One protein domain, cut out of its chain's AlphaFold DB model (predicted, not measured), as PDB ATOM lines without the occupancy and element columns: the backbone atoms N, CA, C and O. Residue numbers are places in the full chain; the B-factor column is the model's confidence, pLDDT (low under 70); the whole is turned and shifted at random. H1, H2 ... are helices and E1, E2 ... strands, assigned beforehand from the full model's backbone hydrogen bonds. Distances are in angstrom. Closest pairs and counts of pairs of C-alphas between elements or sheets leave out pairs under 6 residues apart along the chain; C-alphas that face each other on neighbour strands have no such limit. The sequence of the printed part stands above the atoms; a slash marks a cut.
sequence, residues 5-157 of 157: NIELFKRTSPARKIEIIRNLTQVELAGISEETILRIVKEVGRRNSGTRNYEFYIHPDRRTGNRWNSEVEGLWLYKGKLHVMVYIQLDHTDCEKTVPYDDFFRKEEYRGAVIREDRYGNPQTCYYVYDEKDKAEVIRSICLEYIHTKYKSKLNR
ATOM      1  N   ASN A   5     -30.412  -4.262   6.676       87.69
ATOM      2  CA  ASN A   5     -30.959  -5.497   6.100       87.69
ATOM      3  C   ASN A   5     -30.140  -6.757   6.458       87.69
ATOM      4  O   ASN A   5     -30.690  -7.850   6.554       87.69
ATOM      5  N   ILE A   6     -28.829  -6.624   6.695       88.25
ATOM      6  CA  ILE A   6     -27.949  -7.724   7.117       88.25
ATOM      7  C   ILE A   6     -27.707  -7.681   8.634       88.25
ATOM      8  O   ILE A   6     -27.734  -8.721   9.301       88.25
ATOM      9  N   GLU A   7     -27.466  -6.493   9.199       87.06
ATOM     10  CA  GLU A   7     -27.102  -6.325  10.617       87.06
ATOM     11  C   GLU A   7     -28.164  -6.855  11.588       87.06
ATOM     12  O   GLU A   7     -27.815  -7.428  12.628       87.06
ATOM     13  N   LEU A   8     -29.450  -6.763  11.230       89.50
ATOM     14  CA  LEU A   8     -30.556  -7.307  12.028       89.50
ATOM     15  C   LEU A   8     -30.416  -8.809  12.294       89.50
ATOM     16  O   LEU A   8     -30.751  -9.264  13.388       89.50
ATOM     17  N   PHE A   9     -29.809  -9.568  11.378       93.31
ATOM     18  CA  PHE A   9     -29.741 -11.033  11.448       93.31
ATOM     19  C   PHE A   9     -28.363 -11.591  11.823       93.31
ATOM     20  O   PHE A   9     -28.225 -12.790  12.071       93.31
ATOM     21  N   LYS A  10     -27.328 -10.743  11.905       91.62
ATOM     22  CA  LYS A  10     -25.989 -11.158  12.357       91.62
ATOM     23  C   LYS A  10     -25.978 -11.598  13.822       91.62
ATOM     24  O   LYS A  10     -26.823 -11.197  14.620       91.62
ATOM     25  N   ARG A  11     -24.963 -12.372  14.213       88.44
ATOM     26  CA  ARG A  11     -24.712 -12.760  15.614       88.44
ATOM     27  C   ARG A  11     -24.059 -11.618  16.411       88.44
ATOM     28  O   ARG A  11     -22.956 -11.764  16.918       88.44
ATOM     29  N   THR A  12     -24.735 -10.479  16.502       91.06
ATOM     30  CA  THR A  12     -24.358  -9.330  17.343       91.06
ATOM     31  C   THR A  12     -25.264  -9.252  18.573       91.06
ATOM     32  O   THR A  12     -26.331  -9.875  18.605       91.06
ATOM     33  N   SER A  13     -24.838  -8.535  19.619       93.88
ATOM     34  CA  SER A  13     -25.644  -8.416  20.839       93.88
ATOM     35  C   SER A  13     -26.968  -7.682  20.552       93.88
ATOM     36  O   SER A  13     -26.985  -6.739  19.757       93.88
ATOM     37  N   PRO A  14     -28.089  -8.075  21.188       95.38
ATOM     38  CA  PRO A  14     -29.376  -7.398  21.008       95.38
ATOM     39  C   PRO A  14     -29.320  -5.899  21.331       95.38
ATOM     40  O   PRO A  14     -29.856  -5.097  20.573       95.38
ATOM     41  N   ALA A  15     -28.600  -5.513  22.390       95.00
ATOM     42  CA  ALA A  15     -28.392  -4.110  22.753       95.00
ATOM     43  C   ALA A  15     -27.711  -3.314  21.627       95.00
ATOM     44  O   ALA A  15     -28.173  -2.233  21.269       95.00
ATOM     45  N   ARG A  16     -26.676  -3.886  20.990       93.81
ATOM     46  CA  ARG A  16     -25.999  -3.250  19.852       93.81
ATOM     47  C   ARG A  16     -26.921  -3.106  18.642       93.81
ATOM     48  O   ARG A  16     -26.860  -2.097  17.952       93.81
ATOM     49  N   LYS A  17     -27.792  -4.088  18.386       95.06
ATOM     50  CA  LYS A  17     -28.798  -3.996  17.310       95.06
ATOM     51  C   LYS A  17     -29.785  -2.859  17.566       95.06
ATOM     52  O   LYS A  17     -30.058  -2.097  16.648       95.06
ATOM     53  N   ILE A  18     -30.276  -2.718  18.800       95.94
ATOM     54  CA  ILE A  18     -31.165  -1.613  19.194       95.94
ATOM     55  C   ILE A  18     -30.477  -0.266  18.972       95.94
ATOM     56  O   ILE A  18     -31.073   0.628  18.379       95.94
ATOM     57  N   GLU A  19     -29.227  -0.127  19.413       95.31
ATOM     58  CA  GLU A  19     -28.436   1.092  19.220       95.31
ATOM     59  C   GLU A  19     -28.292   1.444  17.732       95.31
ATOM     60  O   GLU A  19     -28.554   2.578  17.341       95.31
ATOM     61  N   ILE A  20     -27.955   0.461  16.888       94.75
ATOM     62  CA  ILE A  20     -27.873   0.648  15.433       94.75
ATOM     63  C   ILE A  20     -29.217   1.137  14.886       94.75
ATOM     64  O   ILE A  20     -29.246   2.165  14.222       94.75
ATOM     65  N   ILE A  21     -30.325   0.453  15.203       95.88
ATOM     66  CA  ILE A  21     -31.662   0.804  14.698       95.88
ATOM     67  C   ILE A  21     -32.070   2.214  15.132       95.88
ATOM     68  O   ILE A  21     -32.638   2.946  14.329       95.88
ATOM     69  N   ARG A  22     -31.786   2.618  16.376       96.06
ATOM     70  CA  ARG A  22     -32.105   3.960  16.897       96.06
ATOM     71  C   ARG A  22     -31.321   5.081  16.214       96.06
ATOM     72  O   ARG A  22     -31.820   6.196  16.156       96.06
ATOM     73  N   ASN A  23     -30.144   4.781  15.676       96.19
ATOM     74  CA  ASN A  23     -29.287   5.767  15.021       96.19
ATOM     75  C   ASN A  23     -29.484   5.846  13.500       96.19
ATOM     76  O   ASN A  23     -28.862   6.692  12.863       96.19
ATOM     77  N   LEU A  24     -30.337   5.000  12.911       96.06
ATOM     78  CA  LEU A  24     -30.622   5.062  11.475       96.06
ATOM     79  C   LEU A  24     -31.307   6.375  11.105       96.06
ATOM     80  O   LEU A  24     -32.238   6.829  11.782       96.06
ATOM     81  N   THR A  25     -30.868   6.937   9.987       96.06
ATOM     82  CA  THR A  25     -31.510   8.070   9.325       96.06
ATOM     83  C   THR A  25     -32.800   7.643   8.619       96.06
ATOM     84  O   THR A  25     -33.019   6.462   8.342       96.06
ATOM     85  N   GLN A  26     -33.646   8.614   8.265       95.25
ATOM     86  CA  GLN A  26     -34.858   8.374   7.472       95.25
ATOM     87  C   GLN A  26     -34.552   7.635   6.158       95.25
ATOM     88  O   GLN A  26     -35.269   6.709   5.792       95.25
ATOM     89  N   VAL A  27     -33.461   8.000   5.473       93.81
ATOM     90  CA  VAL A  27     -33.053   7.378   4.202       93.81
ATOM     91  C   VAL A  27     -32.630   5.922   4.402       93.81
ATOM     92  O   VAL A  27     -32.996   5.057   3.611       93.81
ATOM     93  N   GLU A  28     -31.890   5.625   5.469       95.50
ATOM     94  CA  GLU A  28     -31.477   4.250   5.774       95.50
ATOM     95  C   GLU A  28     -32.662   3.364   6.173       95.50
ATOM     96  O   GLU A  28     -32.689   2.189   5.810       95.50
ATOM     97  N   LEU A  29     -33.647   3.926   6.883       96.25
ATOM     98  CA  LEU A  29     -34.898   3.242   7.220       96.25
ATOM     99  C   LEU A  29     -35.750   2.977   5.977       96.25
ATOM    100  O   LEU A  29     -36.228   1.861   5.794       96.25
ATOM    101  N   ALA A  30     -35.885   3.961   5.087       93.38
ATOM    102  CA  ALA A  30     -36.571   3.786   3.807       93.38
ATOM    103  C   ALA A  30     -35.870   2.754   2.898       93.38
ATOM    104  O   ALA A  30     -36.506   2.151   2.040       93.38
ATOM    105  N   GLY A  31     -34.569   2.524   3.099       93.81
ATOM    106  CA  GLY A  31     -33.786   1.498   2.407       93.81
ATOM    107  C   GLY A  31     -33.926   0.076   2.969       93.81
ATOM    108  O   GLY A  31     -33.234  -0.835   2.494       93.81
ATOM    109  N   ILE A  32     -34.762  -0.149   3.988       95.44
ATOM    110  CA  ILE A  32     -35.065  -1.501   4.470       95.44
ATOM    111  C   ILE A  32     -35.971  -2.201   3.464       95.44
ATOM    112  O   ILE A  32     -37.040  -1.706   3.120       95.44
ATOM    113  N   SER A  33     -35.532  -3.363   2.986       95.31
ATOM    114  CA  SER A  33     -36.234  -4.071   1.922       95.31
ATOM    115  C   SER A  33     -37.480  -4.788   2.441       95.31
ATOM    116  O   SER A  33     -37.526  -5.234   3.595       95.31
ATOM    117  N   GLU A  34     -38.477  -4.968   1.575       95.75
ATOM    118  CA  GLU A  34     -39.673  -5.740   1.915       95.75
ATOM    119  C   GLU A  34     -39.309  -7.180   2.314       95.75
ATOM    120  O   GLU A  34     -39.884  -7.722   3.253       95.75
ATOM    121  N   GLU A  35     -38.288  -7.797   1.705       96.06
ATOM    122  CA  GLU A  35     -37.830  -9.142   2.081       96.06
ATOM    123  C   GLU A  35     -37.304  -9.195   3.519       96.06
ATOM    124  O   GLU A  35     -37.487 -10.200   4.215       96.06
ATOM    125  N   THR A  36     -36.670  -8.116   3.981       97.06
ATOM    126  CA  THR A  36     -36.218  -7.985   5.369       97.06
ATOM    127  C   THR A  36     -37.413  -7.922   6.315       97.06
ATOM    128  O   THR A  36     -37.443  -8.654   7.308       97.06
ATOM    129  N   ILE A  37     -38.431  -7.125   5.983       98.19
ATOM    130  CA  ILE A  37     -39.676  -7.048   6.760       98.19
ATOM    131  C   ILE A  37     -40.424  -8.388   6.743       98.19
ATOM    132  O   ILE A  37     -40.845  -8.889   7.786       98.19
ATOM    133  N   LEU A  38     -40.513  -9.044   5.589       97.75
ATOM    134  CA  LEU A  38     -41.117 -10.364   5.444       97.75
ATOM    135  C   LEU A  38     -40.406 -11.409   6.310       97.75
ATOM    136  O   LEU A  38     -41.053 -12.266   6.920       97.75
ATOM    137  N   ARG A  39     -39.071 -11.349   6.373       97.38
ATOM    138  CA  ARG A  39     -38.273 -12.219   7.237       97.38
ATOM    139  C   ARG A  39     -38.554 -11.955   8.713       97.38
ATOM    140  O   ARG A  39     -38.733 -12.922   9.448       97.38
ATOM    141  N   ILE A  40     -38.642 -10.690   9.129       98.00
ATOM    142  CA  ILE A  40     -39.051 -10.309  10.489       98.00
ATOM    143  C   ILE A  40     -40.397 -10.957  10.831       98.00
ATOM    144  O   ILE A  40     -40.479 -11.736  11.782       98.00
ATOM    145  N   VAL A  41     -41.425 -10.721  10.010       98.25
ATOM    146  CA  VAL A  41     -42.785 -11.227  10.255       98.25
ATOM    147  C   VAL A  41     -42.809 -12.756  10.350       98.25
ATOM    148  O   VAL A  41     -43.460 -13.305  11.233       98.25
ATOM    149  N   LYS A  42     -42.057 -13.469   9.506       97.06
ATOM    150  CA  LYS A  42     -41.981 -14.941   9.558       97.06
ATOM    151  C   LYS A  42     -41.184 -15.484  10.748       97.06
ATOM    152  O   LYS A  42     -41.455 -16.598  11.186       97.06
ATOM    153  N   GLU A  43     -40.178 -14.756  11.237       96.56
ATOM    154  CA  GLU A  43     -39.320 -15.221  12.335       96.56
ATOM    155  C   GLU A  43     -39.946 -15.052  13.723       96.56
ATOM    156  O   GLU A  43     -39.604 -15.828  14.620       96.56
ATOM    157  N   VAL A  44     -40.778 -14.024  13.918       96.94
ATOM    158  CA  VAL A  44     -41.352 -13.691  15.237       96.94
ATOM    159  C   VAL A  44     -42.865 -13.492  15.244       96.94
ATOM    160  O   VAL A  44     -43.456 -13.490  16.322       96.94
ATOM    161  N   GLY A  45     -43.500 -13.332  14.082       97.00
ATOM    162  CA  GLY A  45     -44.949 -13.210  13.994       97.00
ATOM    163  C   GLY A  45     -45.658 -14.497  14.409       97.00
ATOM    164  O   GLY A  45     -45.160 -15.614  14.229       97.00
ATOM    165  N   ARG A  46     -46.862 -14.346  14.952       96.88
ATOM    166  CA  ARG A  46     -47.739 -15.456  15.302       96.88
ATOM    167  C   ARG A  46     -48.289 -16.075  14.026       96.88
ATOM    168  O   ARG A  46     -48.983 -15.421  13.257       96.88
ATOM    169  N   ARG A  47     -48.003 -17.357  13.811       95.75
ATOM    170  CA  ARG A  47     -48.534 -18.111  12.674       95.75
ATOM    171  C   ARG A  47     -49.970 -18.562  12.939       95.75
ATOM    172  O   ARG A  47     -50.236 -19.183  13.968       95.75
ATOM    173  N   ASN A  48     -50.856 -18.368  11.966       91.88
ATOM    174  CA  ASN A  48     -52.212 -18.914  12.024       91.88
ATOM    175  C   ASN A  48     -52.164 -20.413  11.692       91.88
ATOM    176  O   ASN A  48     -51.687 -20.803  10.617       91.88
ATOM    177  N   SER A  49     -52.605 -21.250  12.638       90.31
ATOM    178  CA  SER A  49     -52.484 -22.715  12.567       90.31
ATOM    179  C   SER A  49     -53.034 -23.269  11.250       90.31
ATOM    180  O   SER A  49     -54.058 -22.806  10.753       90.31
ATOM    181  N   GLY A  50     -52.323 -24.222  10.647       90.75
ATOM    182  CA  GLY A  50     -52.697 -24.805   9.352       90.75
ATOM    183  C   GLY A  50     -52.490 -23.896   8.131       90.75
ATOM    184  O   GLY A  50     -52.714 -24.338   7.009       90.75
ATOM    185  N   THR A  51     -52.015 -22.656   8.297       92.94
ATOM    186  CA  THR A  51     -51.816 -21.708   7.183       92.94
ATOM    187  C   THR A  51     -50.360 -21.252   7.057       92.94
ATOM    188  O   THR A  51     -49.494 -21.632   7.848       92.94
ATOM    189  N   ARG A  52     -50.059 -20.437   6.039       93.25
ATOM    190  CA  ARG A  52     -48.805 -19.667   5.927       93.25
ATOM    191  C   ARG A  52     -49.029 -18.175   6.212       93.25
ATOM    192  O   ARG A  52     -48.246 -17.353   5.742       93.25
ATOM    193  N   ASN A  53     -50.091 -17.848   6.944       97.25
ATOM    194  CA  ASN A  53     -50.401 -16.484   7.347       97.25
ATOM    195  C   ASN A  53     -49.785 -16.193   8.717       97.25
ATOM    196  O   ASN A  53     -49.724 -17.086   9.569       97.25
ATOM    197  N   TYR A  54     -49.327 -14.959   8.904       98.25
ATOM    198  CA  TYR A  54     -48.650 -14.519  10.120       98.25
ATOM    199  C   TYR A  54     -49.152 -13.142  10.526       98.25
ATOM    200  O   TYR A  54     -49.344 -12.281   9.672       98.25
ATOM    201  N   GLU A  55     -49.300 -12.931  11.824       97.88
ATOM    202  CA  GLU A  55     -49.614 -11.638  12.423       97.88
ATOM    203  C   GLU A  55     -48.447 -11.204  13.303       97.88
ATOM    204  O   GLU A  55     -47.986 -11.946  14.174       97.88
ATOM    205  N   PHE A  56     -47.942 -10.006  13.055       98.38
ATOM    206  CA  PHE A  56     -46.864  -9.395  13.811       98.38
ATOM    207  C   PHE A  56     -47.400  -8.127  14.463       98.38
ATOM    208  O   PHE A  56     -47.642  -7.148  13.768       98.38
ATOM    209  N   TYR A  57     -47.584  -8.149  15.781       98.19
ATOM    210  CA  TYR A  57     -48.071  -6.998  16.537       98.19
ATOM    211  C   TYR A  57     -46.913  -6.247  17.185       98.19
ATOM    212  O   TYR A  57     -45.999  -6.851  17.749       98.19
ATOM    213  N   ILE A  58     -46.998  -4.924  17.136       98.44
ATOM    214  CA  ILE A  58     -46.102  -3.995  17.811       98.44
ATOM    215  C   ILE A  58     -46.673  -3.698  19.193       98.44
ATOM    216  O   ILE A  58     -47.855  -3.373  19.346       98.44
ATOM    217  N   HIS A  59     -45.826  -3.823  20.214       97.25
ATOM    218  CA  HIS A  59     -46.202  -3.494  21.582       97.25
ATOM    219  C   HIS A  59     -46.592  -2.012  21.687       97.25
ATOM    220  O   HIS A  59     -45.867  -1.195  21.115       97.25
ATOM    221  N   PRO A  60     -47.641  -1.642  22.451       95.38
ATOM    222  CA  PRO A  60     -48.129  -0.261  22.550       95.38
ATOM    223  C   PRO A  60     -47.026   0.795  22.731       95.38
ATOM    224  O   PRO A  60     -46.920   1.702  21.918       95.38
ATOM    225  N   ASP A  61     -46.104   0.601  23.680       95.44
ATOM    226  CA  ASP A  61     -44.980   1.530  23.936       95.44
ATOM    227  C   ASP A  61     -44.007   1.754  22.762       95.44
ATOM    228  O   ASP A  61     -43.137   2.622  22.826       95.44
ATOM    229  N   ARG A  62     -44.069   0.918  21.722       96.06
ATOM    230  CA  ARG A  62     -43.240   1.028  20.517       96.06
ATOM    231  C   ARG A  62     -44.044   1.400  19.285       96.06
ATOM    232  O   ARG A  62     -43.425   1.627  18.247       96.06
ATOM    233  N   ARG A  63     -45.374   1.450  19.363       96.56
ATOM    234  CA  ARG A  63     -46.200   1.875  18.235       96.56
ATOM    235  C   ARG A  63     -45.865   3.314  17.885       96.56
ATOM    236  O   ARG A  63     -45.487   4.127  18.725       96.56
ATOM    237  N   THR A  64     -45.951   3.599  16.600       96.56
ATOM    238  CA  THR A  64     -45.775   4.943  16.079       96.56
ATOM    239  C   THR A  64     -46.763   5.154  14.958       96.56
ATOM    240  O   THR A  64     -47.266   4.209  14.348       96.56
ATOM    241  N   GLY A  65     -47.051   6.416  14.722       95.19
ATOM    242  CA  GLY A  65     -48.153   6.840  13.898       95.19
ATOM    243  C   GLY A  65     -47.859   8.143  13.192       95.19
ATOM    244  O   GLY A  65     -46.708   8.568  13.102       95.19
ATOM    245  N   ASN A  66     -48.923   8.813  12.777       95.56
ATOM    246  CA  ASN A  66     -48.849  10.130  12.146       95.56
ATOM    247  C   ASN A  66     -48.825  11.298  13.147       95.56
ATOM    248  O   ASN A  66     -49.082  12.443  12.784       95.56
ATOM    249  N   ARG A  67     -48.582  11.006  14.434       93.69
ATOM    250  CA  ARG A  67     -48.604  11.973  15.548       93.69
ATOM    251  C   ARG A  67     -49.912  12.764  15.681       93.69
ATOM    252  O   ARG A  67     -49.908  13.831  16.289       93.69
ATOM    253  N   TRP A  68     -51.014  12.257  15.134       93.31
ATOM    254  CA  TRP A  68     -52.306  12.929  15.201       93.31
ATOM    255  C   TRP A  68     -53.430  11.981  15.598       93.31
ATOM    256  O   TRP A  68     -53.907  12.044  16.724       93.31
ATOM    257  N   ASN A  69     -53.860  11.125  14.677       93.25
ATOM    258  CA  ASN A  69     -55.103  10.368  14.801       93.25
ATOM    259  C   ASN A  69     -54.955   8.904  14.378       93.25
ATOM    260  O   ASN A  69     -55.948   8.207  14.192       93.25
ATOM    261  N   SER A  70     -53.729   8.429  14.163       96.94
ATOM    262  CA  SER A  70     -53.489   7.063  13.722       96.94
ATOM    263  C   SER A  70     -52.134   6.550  14.176       96.94
ATOM    264  O   SER A  70     -51.168   7.309  14.200       96.94
ATOM    265  N   GLU A  71     -52.070   5.249  14.461       97.69
ATOM    266  CA  GLU A  71     -50.847   4.491  14.715       97.69
ATOM    267  C   GLU A  71     -50.826   3.167  13.946       97.69
ATOM    268  O   GLU A  71     -51.864   2.599  13.605       97.69
ATOM    269  N   VAL A  72     -49.624   2.659  13.675       98.31
ATOM    270  CA  VAL A  72     -49.434   1.323  13.112       98.31
ATOM    271  C   VAL A  72     -49.316   0.317  14.248       98.31
ATOM    272  O   VAL A  72     -48.393   0.369  15.062       98.31
ATOM    273  N   GLU A  73     -50.244  -0.632  14.277       98.25
ATOM    274  CA  GLU A  73     -50.307  -1.672  15.303       98.25
ATOM    275  C   GLU A  73     -49.472  -2.898  14.956       98.25
ATOM    276  O   GLU A  73     -49.132  -3.686  15.841       98.25
ATOM    277  N   GLY A  74     -49.161  -3.097  13.676       98.38
ATOM    278  CA  GLY A  74     -48.505  -4.312  13.232       98.38
ATOM    279  C   GLY A  74     -48.540  -4.551  11.733       98.38
ATOM    280  O   GLY A  74     -48.870  -3.680  10.928       98.38
ATOM    281  N   LEU A  75     -48.181  -5.777  11.370       98.62
ATOM    282  CA  LEU A  75     -48.166  -6.280  10.007       98.62
ATOM    283  C   LEU A  75     -48.910  -7.611   9.926       98.62
ATOM    284  O   LEU A  75     -48.750  -8.487  10.779       98.62
ATOM    285  N   TRP A  76     -49.633  -7.801   8.828       98.38
ATOM    286  CA  TRP A  76     -50.300  -9.053   8.508       98.38
ATOM    287  C   TRP A  76     -49.783  -9.629   7.195       98.38
ATOM    288  O   TRP A  76     -49.935  -9.043   6.122       98.38
ATOM    289  N   LEU A  77     -49.183 -10.814   7.269       98.31
ATOM    290  CA  LEU A  77     -48.847 -11.613   6.102       98.31
ATOM    291  C   LEU A  77     -50.037 -12.511   5.768       98.31
ATOM    292  O   LEU A  77     -50.271 -13.512   6.447       98.31
ATOM    293  N   TYR A  78     -50.747 -12.195   4.690       96.88
ATOM    294  CA  TYR A  78     -51.901 -12.959   4.224       96.88
ATOM    295  C   TYR A  78     -51.685 -13.451   2.798       96.88
ATOM    296  O   TYR A  78     -51.442 -12.664   1.886       96.88
ATOM    297  N   LYS A  79     -51.752 -14.775   2.599       94.06
ATOM    298  CA  LYS A  79     -51.563 -15.426   1.288       94.06
ATOM    299  C   LYS A  79     -50.304 -14.941   0.544       94.06
ATOM    300  O   LYS A  79     -50.305 -14.800  -0.673       94.06
ATOM    301  N   GLY A  80     -49.223 -14.704   1.290       93.56
ATOM    302  CA  GLY A  80     -47.935 -14.271   0.743       93.56
ATOM    303  C   GLY A  80     -47.778 -12.764   0.526       93.56
ATOM    304  O   GLY A  80     -46.706 -12.366   0.096       93.56
ATOM    305  N   LYS A  81     -48.786 -11.942   0.849       97.06
ATOM    306  CA  LYS A  81     -48.737 -10.478   0.729       97.06
ATOM    307  C   LYS A  81     -48.741  -9.804   2.097       97.06
ATOM    308  O   LYS A  81     -49.528 -10.193   2.967       97.06
ATOM    309  N   LEU A  82     -47.875  -8.811   2.279       98.12
ATOM    310  CA  LEU A  82     -47.826  -8.005   3.494       98.12
ATOM    311  C   LEU A  82     -48.877  -6.896   3.465       98.12
ATOM    312  O   LEU A  82     -49.124  -6.260   2.440       98.12
ATOM    313  N   HIS A  83     -49.469  -6.661   4.627       98.56
ATOM    314  CA  HIS A  83     -50.380  -5.560   4.880       98.56
ATOM    315  C   HIS A  83     -49.981  -4.868   6.181       98.56
ATOM    316  O   HIS A  83     -49.524  -5.528   7.116       98.56
ATOM    317  N   VAL A  84     -50.172  -3.557   6.240       98.50
ATOM    318  CA  VAL A  84     -50.005  -2.746   7.447       98.50
ATOM    319  C   VAL A  84     -51.338  -2.691   8.178       98.50
ATOM    320  O   VAL A  84     -52.373  -2.423   7.565       98.50
ATOM    321  N   MET A  85     -51.307  -2.973   9.478       98.38
ATOM    322  CA  MET A  85     -52.453  -2.857  10.373       98.38
ATOM    323  C   MET A  85     -52.412  -1.474  11.012       98.38
ATOM    324  O   MET A  85     -51.470  -1.151  11.735       98.38
ATOM    325  N   VAL A  86     -53.397  -0.647  10.690       98.06
ATOM    326  CA  VAL A  86     -53.459   0.763  11.061       98.06
ATOM    327  C   VAL A  86     -54.655   0.976  11.972       98.06
ATOM    328  O   VAL A  86     -55.795   0.781  11.553       98.06
ATOM    329  N   TYR A  87     -54.393   1.417  13.192       96.88
ATOM    330  CA  TYR A  87     -55.412   1.921  14.096       96.88
ATOM    331  C   TYR A  87     -55.615   3.415  13.851       96.88
ATOM    332  O   TYR A  87     -54.668   4.159  13.575       96.88
ATOM    333  N   ILE A  88     -56.871   3.847  13.896       95.62
ATOM    334  CA  ILE A  88     -57.305   5.203  13.583       95.62
ATOM    335  C   ILE A  88     -58.271   5.641  14.678       95.62
ATOM    336  O   ILE A  88     -59.400   5.147  14.758       95.62
ATOM    337  N   GLN A  89     -57.826   6.588  15.489       92.25
ATOM    338  CA  GLN A  89     -58.625   7.216  16.525       92.25
ATOM    339  C   GLN A  89     -59.436   8.352  15.909       92.25
ATOM    340  O   GLN A  89     -58.873   9.321  15.404       92.25
ATOM    341  N   LEU A  90     -60.761   8.244  15.957       85.81
ATOM    342  CA  LEU A  90     -61.656   9.352  15.619       85.81
ATOM    343  C   LEU A  90     -62.452   9.784  16.850       85.81
ATOM    344  O   LEU A  90     -62.497   9.060  17.839       85.81
ATOM    345  N   ASP A  91     -63.130  10.927  16.752       78.75
ATOM    346  CA  ASP A  91     -63.773  11.642  17.866       78.75
ATOM    347  C   ASP A  91     -64.526  10.762  18.878       78.75
ATOM    348  O   ASP A  91     -64.441  10.994  20.086       78.75
ATOM    349  N   HIS A  92     -65.270   9.753  18.414       74.75
ATOM    350  CA  HIS A  92     -66.105   8.908  19.281       74.75
ATOM    351  C   HIS A  92     -65.976   7.404  19.018       74.75
ATOM    352  O   HIS A  92     -66.699   6.611  19.622       74.75
ATOM    353  N   THR A  93     -65.132   6.981  18.076       78.50
ATOM    354  CA  THR A  93     -65.015   5.565  17.705       78.50
ATOM    355  C   THR A  93     -63.699   5.300  16.999       78.50
ATOM    356  O   THR A  93     -63.369   5.949  16.001       78.50
ATOM    357  N   ASP A  94     -63.027   4.251  17.434       86.69
ATOM    358  CA  ASP A  94     -61.793   3.793  16.825       86.69
ATOM    359  C   ASP A  94     -62.080   2.891  15.624       86.69
ATOM    360  O   ASP A  94     -63.128   2.249  15.534       86.69
ATOM    361  N   CYS A  95     -61.166   2.858  14.662       90.00
ATOM    362  CA  CYS A  95     -61.256   1.953  13.525       90.00
ATOM    363  C   CYS A  95     -59.899   1.348  13.225       90.00
ATOM    364  O   CYS A  95     -58.889   2.041  13.190       90.00
ATOM    365  N   GLU A  96     -59.917   0.066  12.892       92.94
ATOM    366  CA  GLU A  96     -58.771  -0.626  12.329       92.94
ATOM    367  C   GLU A  96     -58.920  -0.712  10.808       92.94
ATOM    368  O   GLU A  96     -60.005  -0.963  10.265       92.94
ATOM    369  N   LYS A  97     -57.820  -0.482  10.097       95.56
ATOM    370  CA  LYS A  97     -57.707  -0.671   8.654       95.56
ATOM    371  C   LYS A  97     -56.499  -1.532   8.351       95.56
ATOM    372  O   LYS A  97     -55.420  -1.339   8.898       95.56
ATOM    373  N   THR A  98     -56.677  -2.431   7.399       96.81
ATOM    374  CA  THR A  98     -55.597  -3.241   6.849       96.81
ATOM    375  C   THR A  98     -55.332  -2.775   5.433       96.81
ATOM    376  O   THR A  98     -56.232  -2.810   4.593       96.81
ATOM    377  N   VAL A  99     -54.110  -2.323   5.169       97.38
ATOM    378  CA  VAL A  99     -53.745  -1.683   3.899       97.38
ATOM    379  C   VAL A  99     -52.554  -2.404   3.269       97.38
ATOM    380  O   VAL A  99     -51.693  -2.879   4.009       97.38
ATOM    381  N   PRO A 100     -52.474  -2.551   1.936       98.00
ATOM    382  CA  PRO A 100     -51.333  -3.211   1.302       98.00
ATOM    383  C   PRO A 100     -50.008  -2.528   1.660       98.00
ATOM    384  O   PRO A 100     -49.923  -1.300   1.640       98.00
ATOM    385  N   TYR A 101     -48.974  -3.319   1.965       98.12
ATOM    386  CA  TYR A 101     -47.654  -2.801   2.341       98.12
ATOM    387  C   TYR A 101     -47.079  -1.865   1.270       98.12
ATOM    388  O   TYR A 101     -46.675  -0.749   1.590       98.12
ATOM    389  N   ASP A 102     -47.134  -2.278   0.003       96.50
ATOM    390  CA  ASP A 102     -46.605  -1.503  -1.126       96.50
ATOM    391  C   ASP A 102     -47.319  -0.169  -1.326       96.50
ATOM    392  O   ASP A 102     -46.704   0.794  -1.772       96.50
ATOM    393  N   ASP A 103     -48.611  -0.096  -1.002       97.06
ATOM    394  CA  ASP A 103     -49.368   1.150  -1.104       97.06
ATOM    395  C   ASP A 103     -49.032   2.088   0.062       97.06
ATOM    396  O   ASP A 103     -48.775   3.274  -0.146       97.06
ATOM    397  N   PHE A 104     -48.929   1.549   1.284       98.06
ATOM    398  CA  PHE A 104     -48.538   2.327   2.460       98.06
ATOM    399  C   PHE A 104     -47.110   2.872   2.347       98.06
ATOM    400  O   PHE A 104     -46.874   4.053   2.599       98.06
ATOM    401  N   PHE A 105     -46.151   2.044   1.929       96.94
ATOM    402  CA  PHE A 105     -44.734   2.410   1.834       96.94
ATOM    403  C   PHE A 105     -44.296   2.886   0.446       96.94
ATOM    404  O   PHE A 105     -43.100   3.091   0.226       96.94
ATOM    405  N   ARG A 106     -45.232   3.128  -0.485       94.56
ATOM    406  CA  ARG A 106     -44.904   3.786  -1.756       94.56
ATOM    407  C   ARG A 106     -44.205   5.119  -1.482       94.56
ATOM    408  O   ARG A 106     -44.560   5.827  -0.534       94.56
ATOM    409  N   LYS A 107     -43.230   5.454  -2.331       88.62
ATOM    410  CA  LYS A 107     -42.619   6.789  -2.386       88.62
ATOM    411  C   LYS A 107     -43.738   7.824  -2.547       88.62
ATOM    412  O   LYS A 107     -44.625   7.557  -3.350       88.62
ATOM    413  N   GLU A 108     -43.662   8.948  -1.826       92.44
ATOM    414  CA  GLU A 108     -44.743   9.929  -1.551       92.44
ATOM    415  C   GLU A 108     -45.464   9.709  -0.211       92.44
ATOM    416  O   GLU A 108     -45.212   8.750   0.515       92.44
ATOM    417  N   GLU A 109     -46.362  10.630   0.140       94.50
ATOM    418  CA  GLU A 109     -47.252  10.508   1.293       94.50
ATOM    419  C   GLU A 109     -48.248   9.361   1.095       94.50
ATOM    420  O   GLU A 109     -48.754   9.124   0.000       94.50
ATOM    421  N   TYR A 110     -48.581   8.664   2.177       97.38
ATOM    422  CA  TYR A 110     -49.737   7.776   2.185       97.38
ATOM    423  C   TYR A 110     -50.946   8.541   2.716       97.38
ATOM    424  O   TYR A 110     -50.862   9.162   3.774       97.38
ATOM    425  N   ARG A 111     -52.072   8.489   1.998       96.31
ATOM    426  CA  ARG A 111     -53.324   9.151   2.381       96.31
ATOM    427  C   ARG A 111     -54.437   8.118   2.473       96.31
ATOM    428  O   ARG A 111     -54.994   7.709   1.457       96.31
ATOM    429  N   GLY A 112     -54.753   7.707   3.692       94.81
ATOM    430  CA  GLY A 112     -55.893   6.850   3.977       94.81
ATOM    431  C   GLY A 112     -57.138   7.660   4.329       94.81
ATOM    432  O   GLY A 112     -57.048   8.814   4.760       94.81
ATOM    433  N   ALA A 113     -58.310   7.053   4.152       93.88
ATOM    434  CA  ALA A 113     -59.590   7.667   4.478       93.88
ATOM    435  C   ALA A 113     -60.543   6.666   5.139       93.88
ATOM    436  O   ALA A 113     -60.596   5.486   4.778       93.88
ATOM    437  N   VAL A 114     -61.334   7.159   6.087       91.62
ATOM    438  CA  VAL A 114     -62.476   6.452   6.664       91.62
ATOM    439  C   VAL A 114     -63.716   7.293   6.410       91.62
ATOM    440  O   VAL A 114     -63.796   8.429   6.869       91.62
ATOM    441  N   ILE A 115     -64.671   6.734   5.671       90.44
ATOM    442  CA  ILE A 115     -65.986   7.348   5.468       90.44
ATOM    443  C   ILE A 115     -66.891   6.878   6.600       90.44
ATOM    444  O   ILE A 115     -66.959   5.677   6.877       90.44
ATOM    445  N   ARG A 116     -67.554   7.821   7.264       85.88
ATOM    446  CA  ARG A 116     -68.523   7.571   8.336       85.88
ATOM    447  C   ARG A 116     -69.743   8.445   8.138       85.88
ATOM    448  O   ARG A 116     -69.668   9.414   7.401       85.88
ATOM    449  N   GLU A 117     -70.837   8.128   8.804       87.94
ATOM    450  CA  GLU A 117     -72.027   8.975   8.804       87.94
ATOM    451  C   GLU A 117     -72.089   9.785  10.102       87.94
ATOM    452  O   GLU A 117     -71.746   9.281  11.175       87.94
ATOM    453  N   ASP A 118     -72.490  11.053  10.008       85.38
ATOM    454  CA  ASP A 118     -72.808  11.866  11.180       85.38
ATOM    455  C   ASP A 118     -74.167  11.469  11.794       85.38
ATOM    456  O   ASP A 118     -74.872  10.582  11.308       85.38
ATOM    457  N   ARG A 119     -74.576  12.153  12.870       84.94
ATOM    458  CA  ARG A 119     -75.865  11.908  13.545       84.94
ATOM    459  C   ARG A 119     -77.085  12.032  12.614       84.94
ATOM    460  O   ARG A 119     -78.146  11.505  12.943       84.94
ATOM    461  N   TYR A 120     -76.952  12.745  11.500       90.44
ATOM    462  CA  TYR A 120     -78.006  13.007  10.527       90.44
ATOM    463  C   TYR A 120     -77.888  12.128   9.271       90.44
ATOM    464  O   TYR A 120     -78.682  12.297   8.348       90.44
ATOM    465  N   GLY A 121     -76.938  11.187   9.232       88.19
ATOM    466  CA  GLY A 121     -76.716  10.302   8.088       88.19
ATOM    467  C   GLY A 121     -75.877  10.920   6.966       88.19
ATOM    468  O   GLY A 121     -75.811  10.350   5.880       88.19
ATOM    469  N   ASN A 122     -75.238  12.079   7.176       91.00
ATOM    470  CA  ASN A 122     -74.385  12.669   6.140       91.00
ATOM    471  C   ASN A 122     -72.990  12.029   6.160       91.00
ATOM    472  O   ASN A 122     -72.390  11.925   7.236       91.00
ATOM    473  N   PRO A 123     -72.420  11.668   4.997       91.56
ATOM    474  CA  PRO A 123     -71.082  11.105   4.932       91.56
ATOM    475  C   PRO A 123     -70.014  12.150   5.286       91.56
ATOM    476  O   PRO A 123     -69.944  13.227   4.697       91.56
ATOM    477  N   GLN A 124     -69.140  11.790   6.218       89.25
ATOM    478  CA  GLN A 124     -67.963  12.522   6.657       89.25
ATOM    479  C   GLN A 124     -66.719  11.694   6.334       89.25
ATOM    480  O   GLN A 124     -66.611  10.524   6.714       89.25
ATOM    481  N   THR A 125     -65.762  12.307   5.641       91.69
ATOM    482  CA  THR A 125     -64.489  11.668   5.300       91.69
ATOM    483  C   THR A 125     -63.419  12.107   6.283       91.69
ATOM    484  O   THR A 125     -63.035  13.272   6.317       91.69
ATOM    485  N   CYS A 126     -62.906  11.156   7.053       90.81
ATOM    486  CA  CYS A 126     -61.816  11.382   7.991       90.81
ATOM    487  C   CYS A 126     -60.517  10.835   7.406       90.81
ATOM    488  O   CYS A 126     -60.414   9.637   7.127       90.81
ATOM    489  N   TYR A 127     -59.532  11.707   7.212       93.62
ATOM    490  CA  TYR A 127     -58.239  11.330   6.651       93.62
ATOM    491  C   TYR A 127     -57.226  10.978   7.739       93.62
ATOM    492  O   TYR A 127     -57.224  11.553   8.827       93.62
ATOM    493  N   TYR A 128     -56.323  10.063   7.403       94.69
ATOM    494  CA  TYR A 128     -55.111   9.786   8.161       94.69
ATOM    495  C   TYR A 128     -53.953   9.719   7.165       94.69
ATOM    496  O   TYR A 128     -53.969   8.944   6.205       94.69
ATOM    497  N   VAL A 129     -52.984  10.608   7.349       96.94
ATOM    498  CA  VAL A 129     -51.891  10.827   6.398       96.94
ATOM    499  C   VAL A 129     -50.573  10.482   7.064       96.94
ATOM    500  O   VAL A 129     -50.397  10.806   8.230       96.94
ATOM    501  N   TYR A 130     -49.683   9.820   6.332       98.31
ATOM    502  CA  TYR A 130     -48.326   9.514   6.766       98.31
ATOM    503  C   TYR A 130     -47.351  10.106   5.756       98.31
ATOM    504  O   TYR A 130     -47.348   9.704   4.584       98.31
ATOM    505  N   ASP A 131     -46.525  11.041   6.214       97.25
ATOM    506  CA  ASP A 131     -45.413  11.549   5.420       97.25
ATOM    507  C   ASP A 131     -44.253  10.529   5.380       97.25
ATOM    508  O   ASP A 131     -44.293   9.457   5.996       97.25
ATOM    509  N   GLU A 132     -43.197  10.831   4.625       96.69
ATOM    510  CA  GLU A 132     -42.047   9.923   4.518       96.69
ATOM    511  C   GLU A 132     -41.307   9.722   5.853       96.69
ATOM    512  O   GLU A 132     -40.700   8.669   6.071       96.69
ATOM    513  N   LYS A 133     -41.354  10.706   6.757       96.56
ATOM    514  CA  LYS A 133     -40.721  10.625   8.075       96.56
ATOM    515  C   LYS A 133     -41.519   9.706   8.993       96.56
ATOM    516  O   LYS A 133     -40.925   8.877   9.680       96.56
ATOM    517  N   ASP A 134     -42.841   9.811   8.985       98.06
ATOM    518  CA  ASP A 134     -43.729   8.953   9.760       98.06
ATOM    519  C   ASP A 134     -43.607   7.501   9.288       98.06
ATOM    520  O   ASP A 134     -43.417   6.600  10.107       98.06
ATOM    521  N   LYS A 135     -43.589   7.263   7.967       98.19
ATOM    522  CA  LYS A 135     -43.329   5.930   7.391       98.19
ATOM    523  C   LYS A 135     -41.979   5.362   7.836       98.19
ATOM    524  O   LYS A 135     -41.899   4.193   8.215       98.19
ATOM    525  N   ALA A 136     -40.917   6.167   7.829       97.44
ATOM    526  CA  ALA A 136     -39.605   5.717   8.288       97.44
ATOM    527  C   ALA A 136     -39.608   5.337   9.778       97.44
ATOM    528  O   ALA A 136     -39.047   4.304  10.151       97.44
ATOM    529  N   GLU A 137     -40.278   6.113  10.631       98.12
ATOM    530  CA  GLU A 137     -40.403   5.766  12.048       98.12
ATOM    531  C   GLU A 137     -41.237   4.493  12.260       98.12
ATOM    532  O   GLU A 137     -40.880   3.679  13.114       98.12
ATOM    533  N   VAL A 138     -42.265   4.234  11.440       98.38
ATOM    534  CA  VAL A 138     -42.982   2.944  11.445       98.38
ATOM    535  C   VAL A 138     -42.023   1.784  11.156       98.38
ATOM    536  O   VAL A 138     -42.025   0.786  11.880       98.38
ATOM    537  N   ILE A 139     -41.143   1.913  10.158       98.25
ATOM    538  CA  ILE A 139     -40.113   0.900   9.881       98.25
ATOM    539  C   ILE A 139     -39.169   0.722  11.077       98.25
ATOM    540  O   ILE A 139     -38.873  -0.412  11.469       98.25
ATOM    541  N   ARG A 140     -38.732   1.821  11.710       98.12
ATOM    542  CA  ARG A 140     -37.891   1.760  12.917       98.12
ATOM    543  C   ARG A 140     -38.589   0.981  14.029       98.12
ATOM    544  O   ARG A 140     -37.972   0.108  14.642       98.12
ATOM    545  N   SER A 141     -39.866   1.272  14.261       98.44
ATOM    546  CA  SER A 141     -40.711   0.597  15.243       98.44
ATOM    547  C   SER A 141     -40.793  -0.913  14.984       98.44
ATOM    548  O   SER A 141     -40.493  -1.702  15.886       98.44
ATOM    549  N   ILE A 142     -41.060  -1.328  13.740       98.50
ATOM    550  CA  ILE A 142     -41.086  -2.742  13.329       98.50
ATOM    551  C   ILE A 142     -39.745  -3.430  13.626       98.50
ATOM    552  O   ILE A 142     -39.708  -4.523  14.199       98.50
ATOM    553  N   CYS A 143     -38.625  -2.795  13.271       98.00
ATOM    554  CA  CYS A 143     -37.296  -3.346  13.531       98.00
ATOM    555  C   CYS A 143     -36.988  -3.456  15.030       98.00
ATOM    556  O   CYS A 143     -36.410  -4.454  15.462       98.00
ATOM    557  N   LEU A 144     -37.365  -2.463  15.838       97.81
ATOM    558  CA  LEU A 144     -37.185  -2.518  17.290       97.81
ATOM    559  C   LEU A 144     -38.030  -3.631  17.907       97.81
ATOM    560  O   LEU A 144     -37.515  -4.421  18.704       97.81
ATOM    561  N   GLU A 145     -39.296  -3.738  17.511       98.38
ATOM    562  CA  GLU A 145     -40.191  -4.791  17.982       98.38
ATOM    563  C   GLU A 145     -39.653  -6.186  17.642       98.38
ATOM    564  O   GLU A 145     -39.646  -7.068  18.504       98.38
ATOM    565  N   TYR A 146     -39.099  -6.382  16.440       97.94
ATOM    566  CA  TYR A 146     -38.419  -7.629  16.087       97.94
ATOM    567  C   TYR A 146     -37.336  -8.000  17.103       97.94
ATOM    568  O   TYR A 146     -37.309  -9.135  17.585       97.94
ATOM    569  N   ILE A 147     -36.456  -7.059  17.459       97.31
ATOM    570  CA  ILE A 147     -35.364  -7.324  18.403       97.31
ATOM    571  C   ILE A 147     -35.908  -7.635  19.799       97.31
ATOM    572  O   ILE A 147     -35.465  -8.605  20.423       97.31
ATOM    573  N   HIS A 148     -36.886  -6.860  20.268       96.75
ATOM    574  CA  HIS A 148     -37.508  -7.062  21.575       96.75
ATOM    575  C   HIS A 148     -38.242  -8.399  21.675       96.75
ATOM    576  O   HIS A 148     -38.142  -9.068  22.704       96.75
ATOM    577  N   THR A 149     -38.905  -8.835  20.606       96.25
ATOM    578  CA  THR A 149     -39.597 -10.123  20.576       96.25
ATOM    579  C   THR A 149     -38.614 -11.285  20.412       96.25
ATOM    580  O   THR A 149     -38.623 -12.225  21.212       96.25
ATOM    581  N   LYS A 150     -37.700 -11.225  19.433       96.25
ATOM    582  CA  LYS A 150     -36.751 -12.312  19.134       96.25
ATOM    583  C   LYS A 150     -35.783 -12.590  20.281       96.25
ATOM    584  O   LYS A 150     -35.411 -13.741  20.513       96.25
ATOM    585  N   TYR A 151     -35.346 -11.539  20.973       95.62
ATOM    586  CA  TYR A 151     -34.286 -11.607  21.976       95.62
ATOM    587  C   TYR A 151     -34.750 -11.213  23.381       95.62
ATOM    588  O   TYR A 151     -33.910 -10.894  24.221       95.62
ATOM    589  N   LYS A 152     -36.059 -11.293  23.666       93.44
ATOM    590  CA  LYS A 152     -36.664 -10.951  24.967       93.44
ATOM    591  C   LYS A 152     -35.876 -11.495  26.164       93.44
ATOM    592  O   LYS A 152     -35.564 -10.764  27.098       93.44
ATOM    593  N   SER A 153     -35.474 -12.766  26.106       91.50
ATOM    594  CA  SER A 153     -34.728 -13.440  27.181       91.50
ATOM    595  C   SER A 153     -33.304 -12.919  27.408       91.50
ATOM    596  O   SER A 153     -32.737 -13.163  28.467       91.50
ATOM    597  N   LYS A 154     -32.710 -12.238  26.424       91.19
ATOM    598  CA  LYS A 154     -31.363 -11.650  26.500       91.19
ATOM    599  C   LYS A 154     -31.377 -10.165  26.858       91.19
ATOM    600  O   LYS A 154     -30.322  -9.633  27.169       91.19
ATOM    601  N   LEU A 155     -32.529  -9.508  26.735       89.50
ATOM    602  CA  LEU A 155     -32.716  -8.092  27.060       89.50
ATOM    603  C   LEU A 155     -33.197  -7.882  28.500       89.50
ATOM    604  O   LEU A 155     -32.943  -6.832  29.069       89.50
ATOM    605  N   ASN A 156     -33.864  -8.881  29.083       78.25
ATOM    606  CA  ASN A 156     -34.368  -8.850  30.459       78.25
ATOM    607  C   ASN A 156     -33.406  -9.514  31.469       78.25
ATOM    608  O   ASN A 156     -33.850  -9.981  32.517       78.25
ATOM    609  N   ARG A 157     -32.122  -9.643  31.119       57.72
ATOM    610  CA  ARG A 157     -31.046 -10.133  31.992       57.72
ATOM    611  C   ARG A 157     -30.133  -8.976  32.339       57.72
ATOM    612  O   ARG A 157     -29.689  -8.945  33.501       57.72
TER     613      ARG A 157
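AT A GLANCE: This is residues 5 to 157 of the 157 residues of a protein of Phocaeicola salanitronis (strain DSM 18170 / JCM 13657 / BL78) (UniProt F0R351). A strongly twisted, curled sheet of four strands, E1 to E4, has helices H3 and H5 over one face; H1 and H2 pack on H5, with H1 beyond it from the sheet. The hairpin E5 and E6 partly faces the sheet and reaches out to the end of the longest axis opposite H1. The printed part has 153 residues, with six named helices and six named strands in the order H1 H2 H3 E1 E2 E3 E4 H4 E5 E6 H5 H6. The sheets run E1 E2 E3 E4 and E5 E6, both antiparallel, and the class is mixed, helices and strands. It is compact, with a radius of gyration of the C-alphas of 16.5 A, yet only just elongated, spanning 59 by 39 by 30 A.

IN THESE COORDINATES: Find C-alpha 14 at (-29.376, -7.398, 21.008), where H1, residues 14 to 23, begins; H2, 26 to 30, and H3, 34 to 44, follow. Then come the strands E1, 54 to 57, E2, 70 to 78, 22.2 A long, E3, 81 to 90, 28.0 A, and E4, 93 to 100, 23.1 A. H4, 101 to 104, leads to E5, 110 to 117, 23.3 A, and E6, 123 to 130, 22.9 A. H5, 132 to 150, runs 27.1 A from C-alpha 132 at (-42.047, 9.923, 4.518), and H6, 152 to 155, ends with C-alpha 155 at (-32.716, -8.092, 27.060).

HOW THE PARTS SIT: Look first at H5, the hub. Its residues 140 to 147 touch H1 at a shallow tilt of 4 degrees, opposite ways; the closest C-alphas, Ile 18 and Leu 144, are 6.4 A apart. Its residues 132 to 140 touch H2, closest C-alphas Leu 29 and Ala 136 at 5.4 A, and 142 to 150 touch H3, Val 44 and Lys 150 at 6.2 A. H6 only just touches H1, with 3 pairs of C-alphas within 8 A. H3 and H5 lie on the same face of the four-stranded sheet, two layers, at heights of 8.9 A and 9.7 A. E1 to E4 form a meander, each strand the antiparallel neighbour of the one before: see N 56 and O 75, 2.9 A, N 76 and O 83, 2.8 A, and N 86 and O 97, 2.8 A. E2 bends by 55 degrees at residue 73. H4 stands at the sheet's level. In E5 and E6, a hairpin, N 114 and O 126 are 2.8 A apart; with the larger sheet they form a sandwich, two sheets face to face, with strands at 65 degrees. Every O i to N i+4 pair is within hydrogen-bond range in H1, H2, H3 and H5; H4 and H6 are too short for one.

THE WHOLE: The C-alphas farthest apart are those of Arg 11 and Tyr 120, 59.4 A. The printed part has no cut. The link E1 to E2 is long, and residue 157 is under 70 in pLDDT.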